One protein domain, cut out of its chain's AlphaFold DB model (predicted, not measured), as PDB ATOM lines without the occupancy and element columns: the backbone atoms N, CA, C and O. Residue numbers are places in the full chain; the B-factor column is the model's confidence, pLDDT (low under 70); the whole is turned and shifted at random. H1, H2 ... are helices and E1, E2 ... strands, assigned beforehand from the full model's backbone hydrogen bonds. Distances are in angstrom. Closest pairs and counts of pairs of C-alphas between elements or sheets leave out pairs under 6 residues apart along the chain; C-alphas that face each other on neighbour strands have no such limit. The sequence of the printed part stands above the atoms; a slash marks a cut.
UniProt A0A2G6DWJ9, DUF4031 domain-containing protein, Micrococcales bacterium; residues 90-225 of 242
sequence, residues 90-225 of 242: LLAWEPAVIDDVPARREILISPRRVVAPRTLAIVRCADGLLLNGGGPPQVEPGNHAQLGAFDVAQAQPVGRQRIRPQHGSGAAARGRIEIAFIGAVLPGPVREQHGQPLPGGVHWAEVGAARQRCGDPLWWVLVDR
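What this domain is: This is residues 90 to 225 of the 242 residues of the protein "DUF4031 domain-containing protein" of Micrococcales bacterium (UniProt A0A2G6DWJ9). A long, strongly twisted sheet of five strands, E1 to E3 and E5 to E6 without E4, is curled like part of a barrel, with the short helix H2 beside its strands. The strand pair E4 and E7 follows on beyond edge strand E3, and H1 packs on E4. The 136 printed residues hold seven strands, then two helices, in the order E1 to E7, H1, H2; the class is mostly strand, though under half of the residues are in named elements. The larger sheet, order E1, E2, E5, E6, E3, is mixed; the smaller is antiparallel. The whole is compact, with a radius of gyration of the C-alphas of 16.0 A, yet elongated, spanning 55 by 32 by 24 A.

How they stand to each other: E1, residues 90 to 98, bends by 70 degrees at residue 95 and forms an antiparallel hairpin with E2, residues 101 to 109; N 94 and O 105 are 2.9 A apart. E5, residues 156 to 165, is antiparallel to E2, with N 106 and O 162 at 2.8 A. It forms a hairpin with E6, residues 176 to 185, where N 161 and O 179 are 2.8 A apart. E3, residues 118 to 124, is parallel to E6, with N 122 and O 182 at 2.8 A. E4, residues 128 to 132, and E7, residues 202 to 206, are antiparallel, with N 129 and O 205 at 2.8 A. The closest C-alphas of E3 and E4, Val 123 and Leu 130, are 5.5 A apart. H1, residues 207 to 214, is not on the larger sheet; its closest C-alphas to E4, Val 207 and Gly 128, are 5.3 A apart. H2, residues 220 to 223, is at the sheet's level, with a height over the sheet of 0.9 A. Each O i to N i+4 pair in H1 is within hydrogen-bond range; H2 is too short for one.

Where its parts are: E1 begins at C-alpha 90, (232.843, 262.971, 302.616), and measures 19.3 A; E2 measures 24.9 A, E5 28.2 A and E6 28.0 A. H2 ends at C-alpha 223, (241.900, 273.483, 307.474).

The domain as a whole: The C-alphas farthest apart, Gly 168 and Gly 195, are 55.6 A apart. The printed part has no cut; the links E4 to E5 and E6 to E7 are long. The model's pLDDT is under 70 at residues 140 to 154, 167 to 175, 190 to 198 and 200.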
ATOM      1  N   LEU A  90     233.462 261.703 302.987       88.06
ATOM      2  CA  LEU A  90     232.843 262.971 302.616       88.06
ATOM      3  C   LEU A  90     232.793 263.878 303.853       88.06
ATOM      4  O   LEU A  90     232.286 263.464 304.894       88.06
ATOM      5  N   LEU A  91     233.370 265.072 303.754       90.69
ATOM      6  CA  LEU A  91     233.375 266.067 304.825       90.69
ATOM      7  C   LEU A  91     232.309 267.129 304.605       90.69
ATOM      8  O   LEU A  91     231.602 267.479 305.539       90.69
ATOM      9  N   ALA A  92     232.203 267.613 303.372       90.19
ATOM     10  CA  ALA A  92     231.242 268.627 302.984       90.19
ATOM     11  C   ALA A  92     230.893 268.461 301.508       90.19
ATOM     12  O   ALA A  92     231.662 267.880 300.732       90.19
ATOM     13  N   TRP A  93     229.727 268.964 301.130       93.94
ATOM     14  CA  TRP A  93     229.322 269.051 299.739       93.94
ATOM     15  C   TRP A  93     228.426 270.264 299.514       93.94
ATOM     16  O   TRP A  93     227.764 270.726 300.441       93.94
ATOM     17  N   GLU A  94     228.388 270.734 298.274       91.19
ATOM     18  CA  GLU A  94     227.477 271.779 297.809       91.19
ATOM     19  C   GLU A  94     226.892 271.400 296.434       91.19
ATOM     20  O   GLU A  94     227.498 270.594 295.707       91.19
ATOM     21  N   PRO A  95     225.712 271.931 296.065       92.25
ATOM     22  CA  PRO A  95     225.178 271.787 294.716       92.25
ATOM     23  C   PRO A  95     226.150 272.331 293.664       92.25
ATOM     24  O   PRO A  95     226.794 273.359 293.862       92.25
ATOM     25  N   ALA A  96     226.248 271.641 292.534       89.38
ATOM     26  CA  ALA A  96     227.068 272.040 291.398       89.38
ATOM     27  C   ALA A  96     226.389 271.645 290.082       89.38
ATOM     28  O   ALA A  96     225.406 270.904 290.071       89.38
ATOM     29  N   VAL A  97     226.952 272.108 288.970       87.56
ATOM     30  CA  VAL A  97     226.546 271.724 287.616       87.56
ATOM     31  C   VAL A  97     227.802 271.334 286.838       87.56
ATOM     32  O   VAL A  97     228.824 272.013 286.951       87.56
ATOM     33  N   ILE A  98     227.743 270.228 286.095       81.69
ATOM     34  CA  ILE A  98     228.759 269.844 285.104       81.69
ATOM     35  C   ILE A  98     228.034 269.639 283.783       81.69
ATOM     36  O   ILE A  98     227.149 268.794 283.744       81.69
ATOM     37  N   ASP A  99     228.408 270.366 282.732       83.62
ATOM     38  CA  ASP A  99     227.821 270.213 281.393       83.62
ATOM     39  C   ASP A  99     226.275 270.190 281.424       83.62
ATOM     40  O   ASP A  99     225.641 269.277 280.904       83.62
ATOM     41  N   ASP A 100     225.673 271.151 282.138       85.62
ATOM     42  CA  ASP A 100     224.223 271.270 282.399       85.62
ATOM     43  C   ASP A 100     223.571 270.111 283.181       85.62
ATOM     44  O   ASP A 100     222.360 270.087 283.408       85.62
ATOM     45  N   VAL A 101     224.374 269.177 283.693       82.69
ATOM     46  CA  VAL A 101     223.925 268.068 284.536       82.69
ATOM     47  C   VAL A 101     224.009 268.450 286.020       82.69
ATOM     48  O   VAL A 101     225.087 268.830 286.500       82.69
ATOM     49  N   PRO A 102     222.917 268.283 286.798       85.12
ATOM     50  CA  PRO A 102     222.946 268.449 288.246       85.12
ATOM     51  C   PRO A 102     223.987 267.545 288.910       85.12
ATOM     52  O   PRO A 102     224.003 266.322 288.730       85.12
ATOM     53  N   ALA A 103     224.847 268.147 289.723       87.12
ATOM     54  CA  ALA A 103     225.963 267.482 290.367       87.12
ATOM     55  C   ALA A 103     226.152 267.948 291.816       87.12
ATOM     56  O   ALA A 103     225.508 268.871 292.315       87.12
ATOM     57  N   ARG A 104     227.071 267.283 292.510       89.38
ATOM     58  CA  ARG A 104     227.577 267.680 293.819       89.38
ATOM     59  C   ARG A 104     229.062 267.935 293.709       89.38
ATOM     60  O   ARG A 104     229.802 267.071 293.234       89.38
ATOM     61  N   ARG A 105     229.504 269.094 294.184       92.50
ATOM     62  CA  ARG A 105     230.910 269.313 294.503       92.50
ATOM     63  C   ARG A 105     231.135 268.806 295.914       92.50
ATOM     64  O   ARG A 105     230.413 269.164 296.833       92.50
ATOM     65  N   GLU A 106     232.112 267.933 296.071       93.19
ATOM     66  CA  GLU A 106     232.343 267.182 297.293       93.19
ATOM     67  C   GLU A 106     233.784 267.368 297.755       93.19
ATOM     68  O   GLU A 106     234.713 267.220 296.957       93.19
ATOM     69  N   ILE A 107     233.969 267.609 299.051       95.62
ATOM     70  CA  ILE A 107     235.270 267.556 299.716       95.62
ATOM     71  C   ILE A 107     235.358 266.266 300.508       95.62
ATOM     72  O   ILE A 107     234.531 265.979 301.374       95.62
ATOM     73  N   LEU A 108     236.393 265.488 300.217       92.38
ATOM     74  CA  LEU A 108     236.693 264.254 300.919       92.38
ATOM     75  C   LEU A 108     238.013 264.403 301.656       92.38
ATOM     76  O   LEU A 108     238.985 264.879 301.070       92.38
ATOM     77  N   ILE A 109     238.080 263.906 302.891       90.94
ATOM     78  CA  ILE A 109     239.379 263.553 303.476       90.94
ATOM     79  C   ILE A 109     239.960 262.409 302.648       90.94
ATOM     80  O   ILE A 109     239.208 261.540 302.215       90.94
ATOM     81  N   SER A 110     241.259 262.415 302.370       86.06
ATOM     82  CA  SER A 110     241.926 261.318 301.669       86.06
ATOM     83  C   SER A 110     243.407 261.296 302.025       86.06
ATOM     84  O   SER A 110     244.068 262.322 301.915       86.06
ATOM     85  N   PRO A 111     243.960 260.133 302.396       82.81
ATOM     86  CA  PRO A 111     245.382 259.962 302.676       82.81
ATOM     87  C   PRO A 111     246.161 259.647 301.392       82.81
ATOM     88  O   PRO A 111     247.344 259.323 301.448       82.81
ATOM     89  N   ARG A 112     245.461 259.536 300.254       78.56
ATOM     90  CA  ARG A 112     246.031 259.044 299.011       78.56
ATOM     91  C   ARG A 112     246.548 260.243 298.257       78.56
ATOM     92  O   ARG A 112     245.795 261.172 297.975       78.56
ATOM     93  N   ARG A 113     247.816 260.176 297.870       78.81
ATOM     94  CA  ARG A 113     248.314 261.047 296.818       78.81
ATOM     95  C   ARG A 113     247.599 260.626 295.537       78.81
ATOM     96  O   ARG A 113     247.677 259.468 295.133       78.81
ATOM     97  N   VAL A 114     246.828 261.540 294.968       73.94
ATOM     98  CA  VAL A 114     246.110 261.334 293.710       73.94
ATOM     99  C   VAL A 114     246.643 262.324 292.694       73.94
ATOM    100  O   VAL A 114     246.958 263.459 293.047       73.94
ATOM    101  N   VAL A 115     246.756 261.888 291.443       75.06
ATOM    102  CA  VAL A 115     247.049 262.795 290.334       75.06
ATOM    103  C   VAL A 115     245.751 263.521 289.999       75.06
ATOM    104  O   VAL A 115     244.731 262.884 289.738       75.06
ATOM    105  N   ALA A 116     245.784 264.845 290.064       79.69
ATOM    106  CA  ALA A 116     244.673 265.718 289.724       79.69
ATOM    107  C   ALA A 116     245.196 266.860 288.842       79.69
ATOM    108  O   ALA A 116     246.382 267.188 288.944       79.69
ATOM    109  N   PRO A 117     244.337 267.498 288.023       81.69
ATOM    110  CA  PRO A 117     244.733 268.650 287.210       81.69
ATOM    111  C   PRO A 117     245.335 269.789 288.036       81.69
ATOM    112  O   PRO A 117     246.127 270.575 287.529       81.69
ATOM    113  N   ARG A 118     244.948 269.889 289.314       86.31
ATOM    114  CA  ARG A 118     245.452 270.882 290.261       86.31
ATOM    115  C   ARG A 118     245.733 270.233 291.609       86.31
ATOM    116  O   ARG A 118     244.952 269.401 292.076       86.31
ATOM    117  N   THR A 119     246.804 270.669 292.263       88.88
ATOM    118  CA  THR A 119     247.070 270.354 293.671       88.88
ATOM    119  C   THR A 119     247.173 271.653 294.460       88.88
ATOM    120  O   THR A 119     247.910 272.544 294.057       88.88
ATOM    121  N   LEU A 120     246.436 271.776 295.563       91.56
ATOM    122  CA  LEU A 120     246.491 272.933 296.459       91.56
ATOM    123  C   LEU A 120     247.110 272.535 297.805       91.56
ATOM    124  O   LEU A 120     246.837 271.446 298.319       91.56
ATOM    125  N   ALA A 121     247.937 273.413 298.375       90.25
ATOM    126  CA  ALA A 121     248.649 273.164 299.626       90.25
ATOM    127  C   ALA A 121     248.036 273.945 300.799       90.25
ATOM    128  O   ALA A 121     248.107 275.168 300.840       90.25
ATOM    129  N   ILE A 122     247.471 273.233 301.776       92.69
ATOM    130  CA  ILE A 122     246.965 273.801 303.030       92.69
ATOM    131  C   ILE A 122     248.087 273.757 304.072       92.69
ATOM    132  O   ILE A 122     248.330 272.725 304.699       92.69
ATOM    133  N   VAL A 123     248.788 274.873 304.248       89.25
ATOM    134  CA  VAL A 123     249.923 274.979 305.176       89.25
ATOM    135  C   VAL A 123     249.555 275.918 306.319       89.25
ATOM    136  O   VAL A 123     249.274 277.091 306.072       89.25
ATOM    137  N   ARG A 124     249.552 275.408 307.556       88.31
ATOM    138  CA  ARG A 124     249.211 276.183 308.764       88.31
ATOM    139  C   ARG A 124     250.358 276.232 309.771       88.31
ATOM    140  O   ARG A 124     251.137 275.286 309.868       88.31
ATOM    141  N   CYS A 125     250.397 277.291 310.565       85.31
ATOM    142  CA  CYS A 125     251.101 277.347 311.845       85.31
ATOM    143  C   CYS A 125     250.098 277.654 312.972       85.31
ATOM    144  O   CYS A 125     248.906 277.383 312.813       85.31
ATOM    145  N   ALA A 126     250.570 278.118 314.136       80.50
ATOM    146  CA  ALA A 126     249.725 278.269 315.323       80.50
ATOM    147  C   ALA A 126     248.619 279.313 315.100       80.50
ATOM    148  O   ALA A 126     247.483 279.111 315.512       80.50
ATOM    149  N   ASP A 127     248.961 280.381 314.392       81.38
ATOM    150  CA  ASP A 127     248.164 281.582 314.167       81.38
ATOM    151  C   ASP A 127     247.990 281.931 312.679       81.38
ATOM    152  O   ASP A 127     247.160 282.772 312.342       81.38
ATOM    153  N   GLY A 128     248.718 281.269 311.776       88.81
ATOM    154  CA  GLY A 128     248.778 281.622 310.360       88.81
ATOM    155  C   GLY A 128     248.350 280.514 309.398       88.81
ATOM    156  O   GLY A 128     248.564 279.323 309.641       88.81
ATOM    157  N   LEU A 129     247.805 280.928 308.256       91.38
ATOM    158  CA  LEU A 129     247.527 280.108 307.079       91.38
ATOM    159  C   LEU A 129     248.251 280.706 305.865       91.38
ATOM    160  O   LEU A 129     248.217 281.920 305.649       91.38
ATOM    161  N   LEU A 130     248.893 279.854 305.068       89.75
ATOM    162  CA  LEU A 130     249.532 280.266 303.822       89.75
ATOM    163  C   LEU A 130     248.485 280.396 302.707       89.75
ATOM    164  O   LEU A 130     247.783 279.431 302.394       89.75
ATOM    165  N   LEU A 131     248.405 281.569 302.082       90.88
ATOM    166  CA  LEU A 131     247.449 281.879 301.018       90.88
ATOM    167  C   LEU A 131     248.151 282.375 299.759       90.88
ATOM    168  O   LEU A 131     249.200 282.998 299.840       90.88
ATOM    169  N   ASN A 132     247.523 282.164 298.603       88.88
ATOM    170  CA  ASN A 132     247.770 282.889 297.363       88.88
ATOM    171  C   ASN A 132     246.451 283.524 296.898       88.88
ATOM    172  O   ASN A 132     245.525 282.825 296.479       88.88
ATOM    173  N   GLY A 133     246.335 284.846 297.021       86.88
ATOM    174  CA  GLY A 133     245.070 285.543 296.785       86.88
ATOM    175  C   GLY A 133     243.961 285.077 297.741       86.88
ATOM    176  O   GLY A 133     244.075 285.250 298.952       86.88
ATOM    177  N   GLY A 134     242.877 284.519 297.191       87.56
ATOM    178  CA  GLY A 134     241.679 284.093 297.933       87.56
ATOM    179  C   GLY A 134     241.660 282.627 298.384       87.56
ATOM    180  O   GLY A 134     240.600 282.127 298.750       87.56
ATOM    181  N   GLY A 135     242.781 281.902 298.334       92.06
ATOM    182  CA  GLY A 135     242.810 280.490 298.727       92.06
ATOM    183  C   GLY A 135     244.217 279.917 298.891       92.06
ATOM    184  O   GLY A 135     245.191 280.664 298.834       92.06
ATOM    185  N   PRO A 136     244.347 278.596 299.103       92.56
ATOM    186  CA  PRO A 136     245.642 277.959 299.287       92.56
ATOM    187  C   PRO A 136     246.461 278.008 297.986       92.56
ATOM    188  O   PRO A 136     245.886 277.907 296.896       92.56
ATOM    189  N   PRO A 137     247.796 278.133 298.063       89.19
ATOM    190  CA  PRO A 137     248.650 278.136 296.882       89.19
ATOM    191  C   PRO A 137     248.550 276.823 296.095       89.19
ATOM    192  O   PRO A 137     248.467 275.732 296.668       89.19
ATOM    193  N   GLN A 138     248.589 276.936 294.767       87.12
ATOM    194  CA  GLN A 138     248.722 275.793 293.868       87.12
ATOM    195  C   GLN A 138     250.169 275.300 293.842       87.12
ATOM    196  O   GLN A 138     251.101 276.098 293.838       87.12
ATOM    197  N   VAL A 139     250.337 273.980 293.796       80.19
ATOM    198  CA  VAL A 139     251.619 273.305 293.590       80.19
ATOM    199  C   VAL A 139     251.531 272.405 292.363       80.19
ATOM    200  O   VAL A 139     250.506 271.757 292.126       80.19
ATOM    201  N   GLU A 140     252.604 272.366 291.579       67.19
ATOM    202  CA  GLU A 140     252.643 271.598 290.337       67.19
ATOM    203  C   GLU A 140     252.809 270.088 290.607       67.19
ATOM    204  O   GLU A 140     253.643 269.686 291.430       67.19
ATOM    205  N   PRO A 141     252.038 269.213 289.931       49.09
ATOM    206  CA  PRO A 141     252.231 267.769 290.011       49.09
ATOM    207  C   PRO A 141     253.635 267.371 289.526       49.09
ATOM    208  O   PRO A 141     253.999 267.617 288.384       49.09
ATOM    209  N   GLY A 142     254.438 266.739 290.387       46.00
ATOM    210  CA  GLY A 142     255.775 266.242 290.028       46.00
ATOM    211  C   GLY A 142     256.915 267.256 290.166       46.00
ATOM    212  O   GLY A 142     258.066 266.838 290.225       46.00
ATOM    213  N   ASN A 143     256.617 268.551 290.322       48.03
ATOM    214  CA  ASN A 143     257.599 269.568 290.698       48.03
ATOM    215  C   ASN A 143     257.312 270.051 292.125       48.03
ATOM    216  O   ASN A 143     256.759 271.121 292.363       48.03
ATOM    217  N   HIS A 144     257.667 269.209 293.097       50.44
ATOM    218  CA  HIS A 144     257.524 269.488 294.529       50.44
ATOM    219  C   HIS A 144     258.540 270.521 295.051       50.44
ATOM    220  O   HIS A 144     258.655 270.704 296.261       50.44
ATOM    221  N   ALA A 145     259.285 271.187 294.166       50.12
ATOM    222  CA  ALA A 145     260.517 271.892 294.491       50.12
ATOM    223  C   ALA A 145     260.316 273.294 295.087       50.12
ATOM    224  O   ALA A 145     261.126 274.166 294.828       50.12
ATOM    225  N   GLN A 146     259.317 273.454 295.962       58.03
ATOM    226  CA  GLN A 146     259.143 274.537 296.940       58.03
ATOM    227  C   GLN A 146     258.009 275.543 296.666       58.03
ATOM    228  O   GLN A 146     257.780 276.003 295.550       58.03
ATOM    229  N   LEU A 147     257.332 275.943 297.749       61.69
ATOM    230  CA  LEU A 147     256.590 277.205 297.858       61.69
ATOM    231  C   LEU A 147     257.440 278.170 298.703       61.69
ATOM    232  O   LEU A 147     257.262 278.269 299.918       61.69
ATOM    233  N   GLY A 148     258.428 278.824 298.085       60.81
ATOM    234  CA  GLY A 148     259.438 279.606 298.814       60.81
ATOM    235  C   GLY A 148     260.433 278.696 299.543       60.81
ATOM    236  O   GLY A 148     261.106 277.907 298.902       60.81
ATOM    237  N   ALA A 149     260.527 278.770 300.875       52.00
ATOM    238  CA  ALA A 149     261.347 277.843 301.675       52.00
ATOM    239  C   ALA A 149     260.561 276.625 302.221       52.00
ATOM    240  O   ALA A 149     261.126 275.789 302.923       52.00
ATOM    241  N   PHE A 150     259.265 276.501 301.906       60.53
ATOM    242  CA  PHE A 150     258.469 275.326 302.271       60.53
ATOM    243  C   PHE A 150     258.728 274.175 301.298       60.53
ATOM    244  O   PHE A 150     258.309 274.230 300.138       60.53
ATOM    245  N   ASP A 151     259.372 273.118 301.791       67.00
ATOM    246  CA  ASP A 151     259.499 271.862 301.062       67.00
ATOM    247  C   ASP A 151     258.156 271.120 301.054       67.00
ATOM    248  O   ASP A 151     257.693 270.577 302.063       67.00
ATOM    249  N   VAL A 152     257.536 271.069 299.876       63.75
ATOM    250  CA  VAL A 152     256.258 270.391 299.643       63.75
ATOM    251  C   VAL A 152     256.358 268.882 299.923       63.75
ATOM    252  O   VAL A 152     255.331 268.244 300.168       63.75
ATOM    253  N   ALA A 153     257.562 268.298 299.965       64.44
ATOM    254  CA  ALA A 153     257.769 266.916 300.397       64.44
ATOM    255  C   ALA A 153     257.349 266.671 301.859       64.44
ATOM    256  O   ALA A 153     256.981 265.549 302.207       64.44
ATOM    257  N   GLN A 154     257.326 267.711 302.701       69.88
ATOM    258  CA  GLN A 154     256.829 267.624 304.079       69.88
ATOM    259  C   GLN A 154     255.293 267.553 304.151       69.88
ATOM    260  O   GLN A 154     254.737 267.177 305.185       69.88
ATOM    261  N   ALA A 155     254.589 267.878 303.060       81.62
ATOM    262  CA  ALA A 155     253.134 267.861 303.011       81.62
ATOM    263  C   ALA A 155     252.575 266.455 302.747       81.62
ATOM    264  O   ALA A 155     252.953 265.751 301.802       81.62
ATOM    265  N   GLN A 156     251.584 266.076 303.551       86.31
ATOM    266  CA  GLN A 156     250.853 264.819 303.413       86.31
ATOM    267  C   GLN A 156     249.551 265.038 302.636       86.31
ATOM    268  O   GLN A 156     248.982 266.125 302.703       86.31
ATOM    269  N   PRO A 157     249.026 264.038 301.909       89.25
ATOM    270  CA  PRO A 157     247.684 264.132 301.346       89.25
ATOM    271  C   PRO A 157     246.651 264.296 302.467       89.25
ATOM    272  O   PRO A 157     246.632 263.507 303.414       89.25
ATOM    273  N   VAL A 158     245.799 265.313 302.352       92.25
ATOM    274  CA  VAL A 158     244.750 265.607 303.346       92.25
ATOM    275  C   VAL A 158     243.352 265.464 302.770       92.25
ATOM    276  O   VAL A 158     242.403 265.195 303.506       92.25
ATOM    277  N   GLY A 159     243.194 265.587 301.454       93.19
ATOM    278  CA  GLY A 159     241.879 265.510 300.848       93.19
ATOM    279  C   GLY A 159     241.867 265.648 299.342       93.19
ATOM    280  O   GLY A 159     242.898 265.743 298.682       93.19
ATOM    281  N   ARG A 160     240.657 265.654 298.796       93.50
ATOM    282  CA  ARG A 160     240.406 265.953 297.389       93.50
ATOM    283  C   ARG A 160     239.034 266.574 297.199       93.50
ATOM    284  O   ARG A 160     238.092 266.215 297.909       93.50
ATOM    285  N   GLN A 161     238.929 267.444 296.204       94.69
ATOM    286  CA  GLN A 161     237.660 267.896 295.660       94.69
ATOM    287  C   GLN A 161     237.311 267.045 294.449       94.69
ATOM    288  O   GLN A 161     238.122 266.891 293.531       94.69
ATOM    289  N   ARG A 162     236.089 266.527 294.417       91.50
ATOM    290  CA  ARG A 162     235.531 265.900 293.219       91.50
ATOM    291  C   ARG A 162     234.187 266.513 292.884       91.50
ATOM    292  O   ARG A 162     233.486 266.961 293.790       91.50
ATOM    293  N   ILE A 163     233.813 266.483 291.614       88.62
ATOM    294  CA  ILE A 163     232.445 266.781 291.205       88.62
ATOM    295  C   ILE A 163     231.807 265.479 290.723       88.62
ATOM    296  O   ILE A 163     232.395 264.717 289.950       88.62
ATOM    297  N   ARG A 164     230.638 265.160 291.273       83.81
ATOM    298  CA  ARG A 164     229.930 263.899 291.047       83.81
ATOM    299  C   ARG A 164     228.498 264.197 290.590       83.81
ATOM    300  O   ARG A 164     227.792 264.871 291.336       83.81
ATOM    301  N   PRO A 165     228.049 263.686 289.430       82.25
ATOM    302  CA  PRO A 165     226.656 263.818 289.010       82.25
ATOM    303  C   PRO A 165     225.686 263.266 290.057       82.25
ATOM    304  O   PRO A 165     225.985 262.285 290.748       82.25
ATOM    305  N   GLN A 166     224.523 263.899 290.192       72.88
ATOM    306  CA  GLN A 166     223.501 263.454 291.131       72.88
ATOM    307  C   GLN A 166     222.841 262.159 290.640       72.88
ATOM    308  O   GLN A 166     222.679 261.929 289.441       72.88
ATOM    309  N   HIS A 167     222.451 261.295 291.575       61.44
ATOM    310  CA  HIS A 167     221.732 260.067 291.246       61.44
ATOM    311  C   HIS A 167     220.410 260.389 290.527       61.44
ATOM    312  O   HIS A 167     219.693 261.291 290.953       61.44
ATOM    313  N   GLY A 168     220.109 259.670 289.443       60.69
ATOM    314  CA  GLY A 168     218.916 259.909 288.620       60.69
ATOM    315  C   GLY A 168     219.067 260.995 287.546       60.69
ATOM    316  O   GLY A 168     218.149 261.179 286.762       60.69
ATOM    317  N   SER A 169     220.225 261.656 287.442       60.06
ATOM    318  CA  SER A 169     220.507 262.659 286.395       60.06
ATOM    319  C   SER A 169     220.706 262.078 284.983       60.06
ATOM    320  O   SER A 169     221.056 262.807 284.063       60.06
ATOM    321  N   GLY A 170     220.550 260.760 284.801       58.59
ATOM    322  CA  GLY A 170     220.839 260.059 283.542       58.59
ATOM    323  C   GLY A 170     222.334 259.883 283.234       58.59
ATOM    324  O   GLY A 170     222.686 259.065 282.388       58.59
ATOM    325  N   ALA A 171     223.230 260.573 283.950       59.84
ATOM    326  CA  ALA A 171     224.673 260.482 283.748       59.84
ATOM    327  C   ALA A 171     225.280 259.228 284.408       59.84
ATOM    328  O   ALA A 171     225.428 259.141 285.630       59.84
ATOM    329  N   ALA A 172     225.706 258.265 283.589       53.09
ATOM    330  CA  ALA A 172     226.528 257.138 284.021       53.09
ATOM    331  C   ALA A 172     228.008 257.562 284.108       53.09
ATOM    332  O   ALA A 172     228.798 257.270 283.217       53.09
ATOM    333  N   ALA A 173     228.404 258.277 285.167       54.25
ATOM    334  CA  ALA A 173     229.800 258.686 285.339       54.25
ATOM    335  C   ALA A 173     230.310 258.559 286.781       54.25
ATOM    336  O   ALA A 173     229.675 258.969 287.755       54.25
ATOM    337  N   ARG A 174     231.526 258.009 286.916       61.22
ATOM    338  CA  ARG A 174     232.320 258.102 288.147       61.22
ATOM    339  C   ARG A 174     232.747 259.562 288.319       61.22
ATOM    340  O   ARG A 174     233.285 260.150 287.392       61.22
ATOM    341  N   GLY A 175     232.513 260.138 289.502       68.44
ATOM    342  CA  GLY A 175     232.867 261.537 289.776       68.44
ATOM    343  C   GLY A 175     234.338 261.852 289.475       68.44
ATOM    344  O   GLY A 175     235.222 261.063 289.824       68.44
ATOM    345  N   ARG A 176     234.581 263.005 288.849       80.12
ATOM    346  CA  ARG A 176     235.903 263.484 288.427       80.12
ATOM    347  C   ARG A 176     236.577 264.226 289.579       80.12
ATOM    348  O   ARG A 176     235.949 265.046 290.246       80.12
ATOM    349  N   ILE A 177     237.839 263.897 289.858       81.62
ATOM    350  CA  ILE A 177     238.649 264.621 290.847       81.62
ATOM    351  C   ILE A 177     239.211 265.862 290.156       81.62
ATOM    352  O   ILE A 177     239.955 265.734 289.188       81.62
ATOM    353  N   GLU A 178     238.880 267.044 290.670       88.19
ATOM    354  CA  GLU A 178     239.348 268.318 290.105       88.19
ATOM    355  C   GLU A 178     240.572 268.856 290.843       88.19
ATOM    356  O   GLU A 178     241.445 269.480 290.243       88.19
ATOM    357  N   ILE A 179     240.636 268.622 292.158       93.06
ATOM    358  CA  ILE A 179     241.672 269.184 293.025       93.06
ATOM    359  C   ILE A 179     242.142 268.119 294.011       93.06
ATOM    360  O   ILE A 179     241.332 267.523 294.725       93.06
ATOM    361  N   ALA A 180     243.451 267.910 294.087       92.06
ATOM    362  CA  ALA A 180     244.091 267.229 295.206       92.06
ATOM    363  C   ALA A 180     244.487 268.253 296.278       92.06
ATOM    364  O   ALA A 180     244.944 269.347 295.954       92.06
ATOM    365  N   PHE A 181     244.351 267.896 297.554       93.25
ATOM    366  CA  PHE A 181     244.844 268.710 298.661       93.25
ATOM    367  C   PHE A 181     245.949 267.977 299.399       93.25
ATOM    368  O   PHE A 181     245.788 266.829 299.832       93.25
ATOM    369  N   ILE A 182     247.052 268.683 299.593       90.25
ATOM    370  CA  ILE A 182     248.113 268.302 300.517       90.25
ATOM    371  C   ILE A 182     248.131 269.296 301.672       90.25
ATOM    372  O   ILE A 182     247.705 270.438 301.508       90.25
ATOM    373  N   GLY A 183     248.606 268.878 302.837       90.50
ATOM    374  CA  GLY A 183     248.679 269.752 303.993       90.50
ATOM    375  C   GLY A 183     249.881 269.487 304.877       90.50
ATOM    376  O   GLY A 183     250.415 268.377 304.919       90.50
ATOM    377  N   ALA A 184     250.297 270.541 305.569       87.19
ATOM    378  CA  ALA A 184     251.392 270.526 306.523       87.19
ATOM    379  C   ALA A 184     251.092 271.471 307.689       87.19
ATOM    380  O   ALA A 184     250.419 272.494 307.532       87.19
ATOM    381  N   VAL A 185     251.616 271.111 308.855       87.00
ATOM    382  CA  VAL A 185     251.558 271.916 310.072       87.00
ATOM    383  C   VAL A 185     252.988 272.262 310.449       87.00
ATOM    384  O   VAL A 185     253.807 271.369 310.649       87.00
ATOM    385  N   LEU A 186     253.288 273.554 310.494       81.62
ATOM    386  CA  LEU A 186     254.614 274.082 310.782       81.62
ATOM    387  C   LEU A 186     254.660 274.663 312.203       81.62
ATOM    388  O   LEU A 186     253.649 275.180 312.684       81.62
ATOM    389  N   PRO A 187     255.826 274.636 312.875       78.00
ATOM    390  CA  PRO A 187     255.987 275.214 314.213       78.00
ATOM    391  C   PRO A 187     255.804 276.741 314.247       78.00
ATOM    392  O   PRO A 187     255.557 277.313 315.302       78.00
ATOM    393  N   GLY A 188     255.910 277.405 313.099       76.69
ATOM    394  CA  GLY A 188     255.666 278.831 312.917       76.69
ATOM    395  C   GLY A 188     255.498 279.138 311.431       76.69
ATOM    396  O   GLY A 188     255.650 278.224 310.609       76.69
ATOM    397  N   PRO A 189     255.221 280.402 311.064       74.19
ATOM    398  CA  PRO A 189     255.374 280.837 309.686       74.19
ATOM    399  C   PRO A 189     256.760 280.413 309.215       74.19
ATOM    400  O   PRO A 189     257.698 280.426 310.020       74.19
ATOM    401  N   VAL A 190     256.896 280.026 307.946       64.44
ATOM    402  CA  VAL A 190     258.219 279.827 307.344       64.44
ATOM    403  C   VAL A 190     258.968 281.139 307.549       64.44
ATOM    404  O   VAL A 190     258.745 282.106 306.824       64.44
ATOM    405  N   ARG A 191     259.792 281.200 308.605       56.22
ATOM    406  CA  ARG A 191     260.764 282.268 308.790       56.22
ATOM    407  C   ARG A 191     261.568 282.249 307.508       56.22
ATOM    408  O   ARG A 191     261.804 281.165 306.981       56.22
ATOM    409  N   GLU A 192     261.929 283.410 306.994       54.25
ATOM    410  CA  GLU A 192     262.793 283.581 305.831       54.25
ATOM    411  C   GLU A 192     264.153 282.897 306.077       54.25
ATOM    412  O   GLU A 192     265.178 283.553 306.219       54.25
ATOM    413  N   GLN A 193     264.201 281.566 306.178       46.66
ATOM    414  CA  GLN A 193     265.365 280.813 306.642       46.66
ATOM    415  C   GLN A 193     266.527 280.946 305.653       46.66
ATOM    416  O   GLN A 193     267.649 280.591 305.992       46.66
ATOM    417  N   HIS A 194     266.271 281.542 304.480       45.41
ATOM    418  CA  HIS A 194     267.258 281.881 303.465       45.41
ATOM    419  C   HIS A 194     267.009 283.239 302.765       45.41
ATOM    420  O   HIS A 194     267.485 283.426 301.649       45.41
ATOM    421  N   GLY A 195     266.263 284.181 303.368       50.94
ATOM    422  CA  GLY A 195     266.103 285.550 302.830       50.94
ATOM    423  C   GLY A 195     265.445 285.673 301.442       50.94
ATOM    424  O   GLY A 195     265.581 286.707 300.794       50.94
ATOM    425  N   GLN A 196     264.768 284.627 300.957       55.56
ATOM    426  CA  GLN A 196     264.065 284.644 299.672       55.56
ATOM    427  C   GLN A 196     262.583 284.996 299.881       55.56
ATOM    428  O   GLN A 196     261.936 284.371 300.729       55.56
ATOM    429  N   PRO A 197     262.025 285.958 299.122       62.50
ATOM    430  CA  PRO A 197     260.612 286.303 299.205       62.50
ATOM    431  C   PRO A 197     259.734 285.139 298.729       62.50
ATOM    432  O   PRO A 197     260.128 284.334 297.881       62.50
ATOM    433  N   LEU A 198     258.514 285.056 299.264       69.81
ATOM    434  CA  LEU A 198     257.519 284.108 298.769       69.81
ATOM    435  C   LEU A 198     257.183 284.413 297.291       69.81
ATOM    436  O   LEU A 198     257.134 285.587 296.909       69.81
ATOM    437  N   PRO A 199     256.937 283.389 296.449       70.19
ATOM    438  CA  PRO A 199     256.539 283.588 295.056       70.19
ATOM    439  C   PRO A 199     255.276 284.450 294.928       70.19
ATOM    440  O   PRO A 199     254.438 284.480 295.829       70.19
ATOM    441  N   GLY A 200     255.128 285.128 293.786       69.75
ATOM    442  CA  GLY A 200     254.104 286.154 293.554       69.75
ATOM    443  C   GLY A 200     252.700 285.797 294.067       69.75
ATOM    444  O   GLY A 200     252.105 284.805 293.647       69.75
ATOM    445  N   GLY A 201     252.183 286.640 294.968       78.00
ATOM    446  CA  GLY A 201     250.843 286.539 295.563       78.00
ATOM    447  C   GLY A 201     250.750 285.679 296.830       78.00
ATOM    448  O   GLY A 201     249.753 285.780 297.555       78.00
ATOM    449  N   VAL A 202     251.781 284.881 297.136       84.69
ATOM    450  CA  VAL A 202     251.804 284.003 298.310       84.69
ATOM    451  C   VAL A 202     252.177 284.789 299.571       84.69
ATOM    452  O   VAL A 202     253.187 285.484 299.601       84.69
ATOM    453  N   HIS A 203     251.373 284.678 300.627       84.56
ATOM    454  CA  HIS A 203     251.578 285.382 301.894       84.56
ATOM    455  C   HIS A 203     250.991 284.601 303.074       84.56
ATOM    456  O   HIS A 203     250.103 283.763 302.909       84.56
ATOM    457  N   TRP A 204     251.480 284.889 304.280       88.00
ATOM    458  CA  TRP A 204     250.855 284.434 305.520       88.00
ATOM    459  C   TRP A 204     249.722 285.379 305.911       88.00
ATOM    460  O   TRP A 204     249.879 286.598 305.859       88.00
ATOM    461  N   ALA A 205     248.592 284.815 306.323       90.50
ATOM    462  CA  ALA A 205     247.482 285.549 306.913       90.50
ATOM    463  C   ALA A 205     247.082 284.896 308.235       90.50
ATOM    464  O   ALA A 205     247.127 283.671 308.356       90.50
ATOM    465  N   GLU A 206     246.661 285.701 309.209       91.56
ATOM    466  CA  GLU A 206     246.042 285.183 310.431       91.56
ATOM    467  C   GLU A 206     244.832 284.310 310.066       91.56
ATOM    468  O   GLU A 206     244.074 284.676 309.168       91.56
ATOM    469  N   VAL A 207     244.614 283.179 310.745       88.62
ATOM    470  CA  VAL A 207     243.530 282.231 310.399       88.62
ATOM    471  C   VAL A 207     242.157 282.917 310.305       88.62
ATOM    472  O   VAL A 207     241.393 282.641 309.376       88.62
ATOM    473  N   GLY A 208     241.849 283.852 311.213       89.00
ATOM    474  CA  GLY A 208     240.601 284.622 311.180       89.00
ATOM    475  C   GLY A 208     240.487 285.535 309.954       89.00
ATOM    476  O   GLY A 208     239.479 285.506 309.244       89.00
ATOM    477  N   ALA A 209     241.543 286.296 309.654       91.00
ATOM    478  CA  ALA A 209     241.609 287.173 308.484       91.00
ATOM    479  C   ALA A 209     241.609 286.382 307.163       91.00
ATOM    480  O   ALA A 209     240.984 286.793 306.182       91.00
ATOM    481  N   ALA A 210     242.266 285.222 307.148       92.06
ATOM    482  CA  ALA A 210     242.257 284.284 306.038       92.06
ATOM    483  C   ALA A 210     240.835 283.800 305.750       92.06
ATOM    484  O   ALA A 210     240.410 283.832 304.598       92.06
ATOM    485  N   ARG A 211     240.067 283.434 306.787       90.81
ATOM    486  CA  ARG A 211     238.673 283.011 306.615       90.81
ATOM    487  C   ARG A 211     237.827 284.122 306.010       90.81
ATOM    488  O   ARG A 211     237.165 283.899 305.008       90.81
ATOM    489  N   GLN A 212     237.913 285.340 306.543       90.56
ATOM    490  CA  GLN A 212     237.179 286.489 305.994       90.56
ATOM    491  C   GLN A 212     237.523 286.753 304.521       90.56
ATOM    492  O   GLN A 212     236.631 287.005 303.714       90.56
ATOM    493  N   ARG A 213     238.806 286.658 304.157       90.69
ATOM    494  CA  ARG A 213     239.283 286.870 302.784       90.69
ATOM    495  C   ARG A 213     238.840 285.770 301.822       90.69
ATOM    496  O   ARG A 213     238.536 286.057 300.668       90.69
ATOM    497  N   CYS A 214     238.831 284.524 302.283       89.69
ATOM    498  CA  CYS A 214     238.399 283.368 301.504       89.69
ATOM    499  C   CYS A 214     236.867 283.235 301.432       89.69
ATOM    500  O   CYS A 214     236.367 282.523 300.560       89.69
ATOM    501  N   GLY A 215     236.129 283.885 302.336       89.25
ATOM    502  CA  GLY A 215     234.699 283.661 302.540       89.25
ATOM    503  C   GLY A 215     234.444 282.346 303.282       89.25
ATOM    504  O   GLY A 215     235.080 282.057 304.293       89.25
ATOM    505  N   ASP A 216     233.526 281.522 302.771       86.69
ATOM    506  CA  ASP A 216     233.235 280.191 303.331       86.69
ATOM    507  C   ASP A 216     233.380 279.097 302.261       86.69
ATOM    508  O   ASP A 216     232.403 278.493 301.817       86.69
ATOM    509  N   PRO A 217     234.601 278.875 301.743       91.12
ATOM    510  CA  PRO A 217     234.796 277.925 300.668       91.12
ATOM    511  C   PRO A 217     234.725 276.493 301.194       91.12
ATOM    512  O   PRO A 217     235.240 276.173 302.265       91.12
ATOM    513  N   LEU A 218     234.198 275.583 300.373       91.56
ATOM    514  CA  LEU A 218     233.992 274.183 300.752       91.56
ATOM    515  C   LEU A 218     235.261 273.486 301.284       91.56
ATOM    516  O   LEU A 218     235.173 272.608 302.138       91.56
ATOM    517  N   TRP A 219     236.452 273.864 300.799       94.31
ATOM    518  CA  TRP A 219     237.732 273.286 301.226       94.31
ATOM    519  C   TRP A 219     238.163 273.696 302.643       94.31
ATOM    520  O   TRP A 219     239.051 273.042 303.196       94.31
ATOM    521  N   TRP A 220     237.544 274.713 303.257       94.88
ATOM    522  CA  TRP A 220     237.899 275.187 304.602       94.88
ATOM    523  C   TRP A 220     237.791 274.080 305.658       94.88
ATOM    524  O   TRP A 220     238.620 273.987 306.559       94.88
ATOM    525  N   VAL A 221     236.862 273.137 305.473       93.69
ATOM    526  CA  VAL A 221     236.703 271.958 306.342       93.69
ATOM    527  C   VAL A 221     237.955 271.072 306.431       93.69
ATOM    528  O   VAL A 221     238.039 270.222 307.315       93.69
ATOM    529  N   LEU A 222     238.916 271.213 305.510       94.38
ATOM    530  CA  LEU A 222     240.217 270.546 305.586       94.38
ATOM    531  C   LEU A 222     241.199 271.302 306.494       94.38
ATOM    532  O   LEU A 222     242.009 270.654 307.153       94.38
ATOM    533  N   VAL A 223     241.105 272.635 306.565       92.44
ATOM    534  CA  VAL A 223     241.900 273.483 307.474       92.44
ATOM    535  C   VAL A 223     241.569 273.135 308.922       92.44
ATOM    536  O   VAL A 223     242.469 272.788 309.685       92.44
ATOM    537  N   ASP A 224     240.274 273.104 309.253       90.31
ATOM    538  CA  ASP A 224     239.754 272.796 310.596       90.31
ATOM    539  C   ASP A 224     240.114 271.377 311.078       90.31
ATOM    540  O   ASP A 224     239.933 271.030 312.244       90.31
ATOM    541  N   ARG A 225     240.582 270.511 310.172       88.62
ATOM    542  CA  ARG A 225     240.936 269.114 310.460       88.62
ATOM    543  C   ARG A 225     242.427 268.861 310.564       88.62
ATOM    544  O   ARG A 225     242.803 267.764 310.982       88.62
TER     545      ARG A 225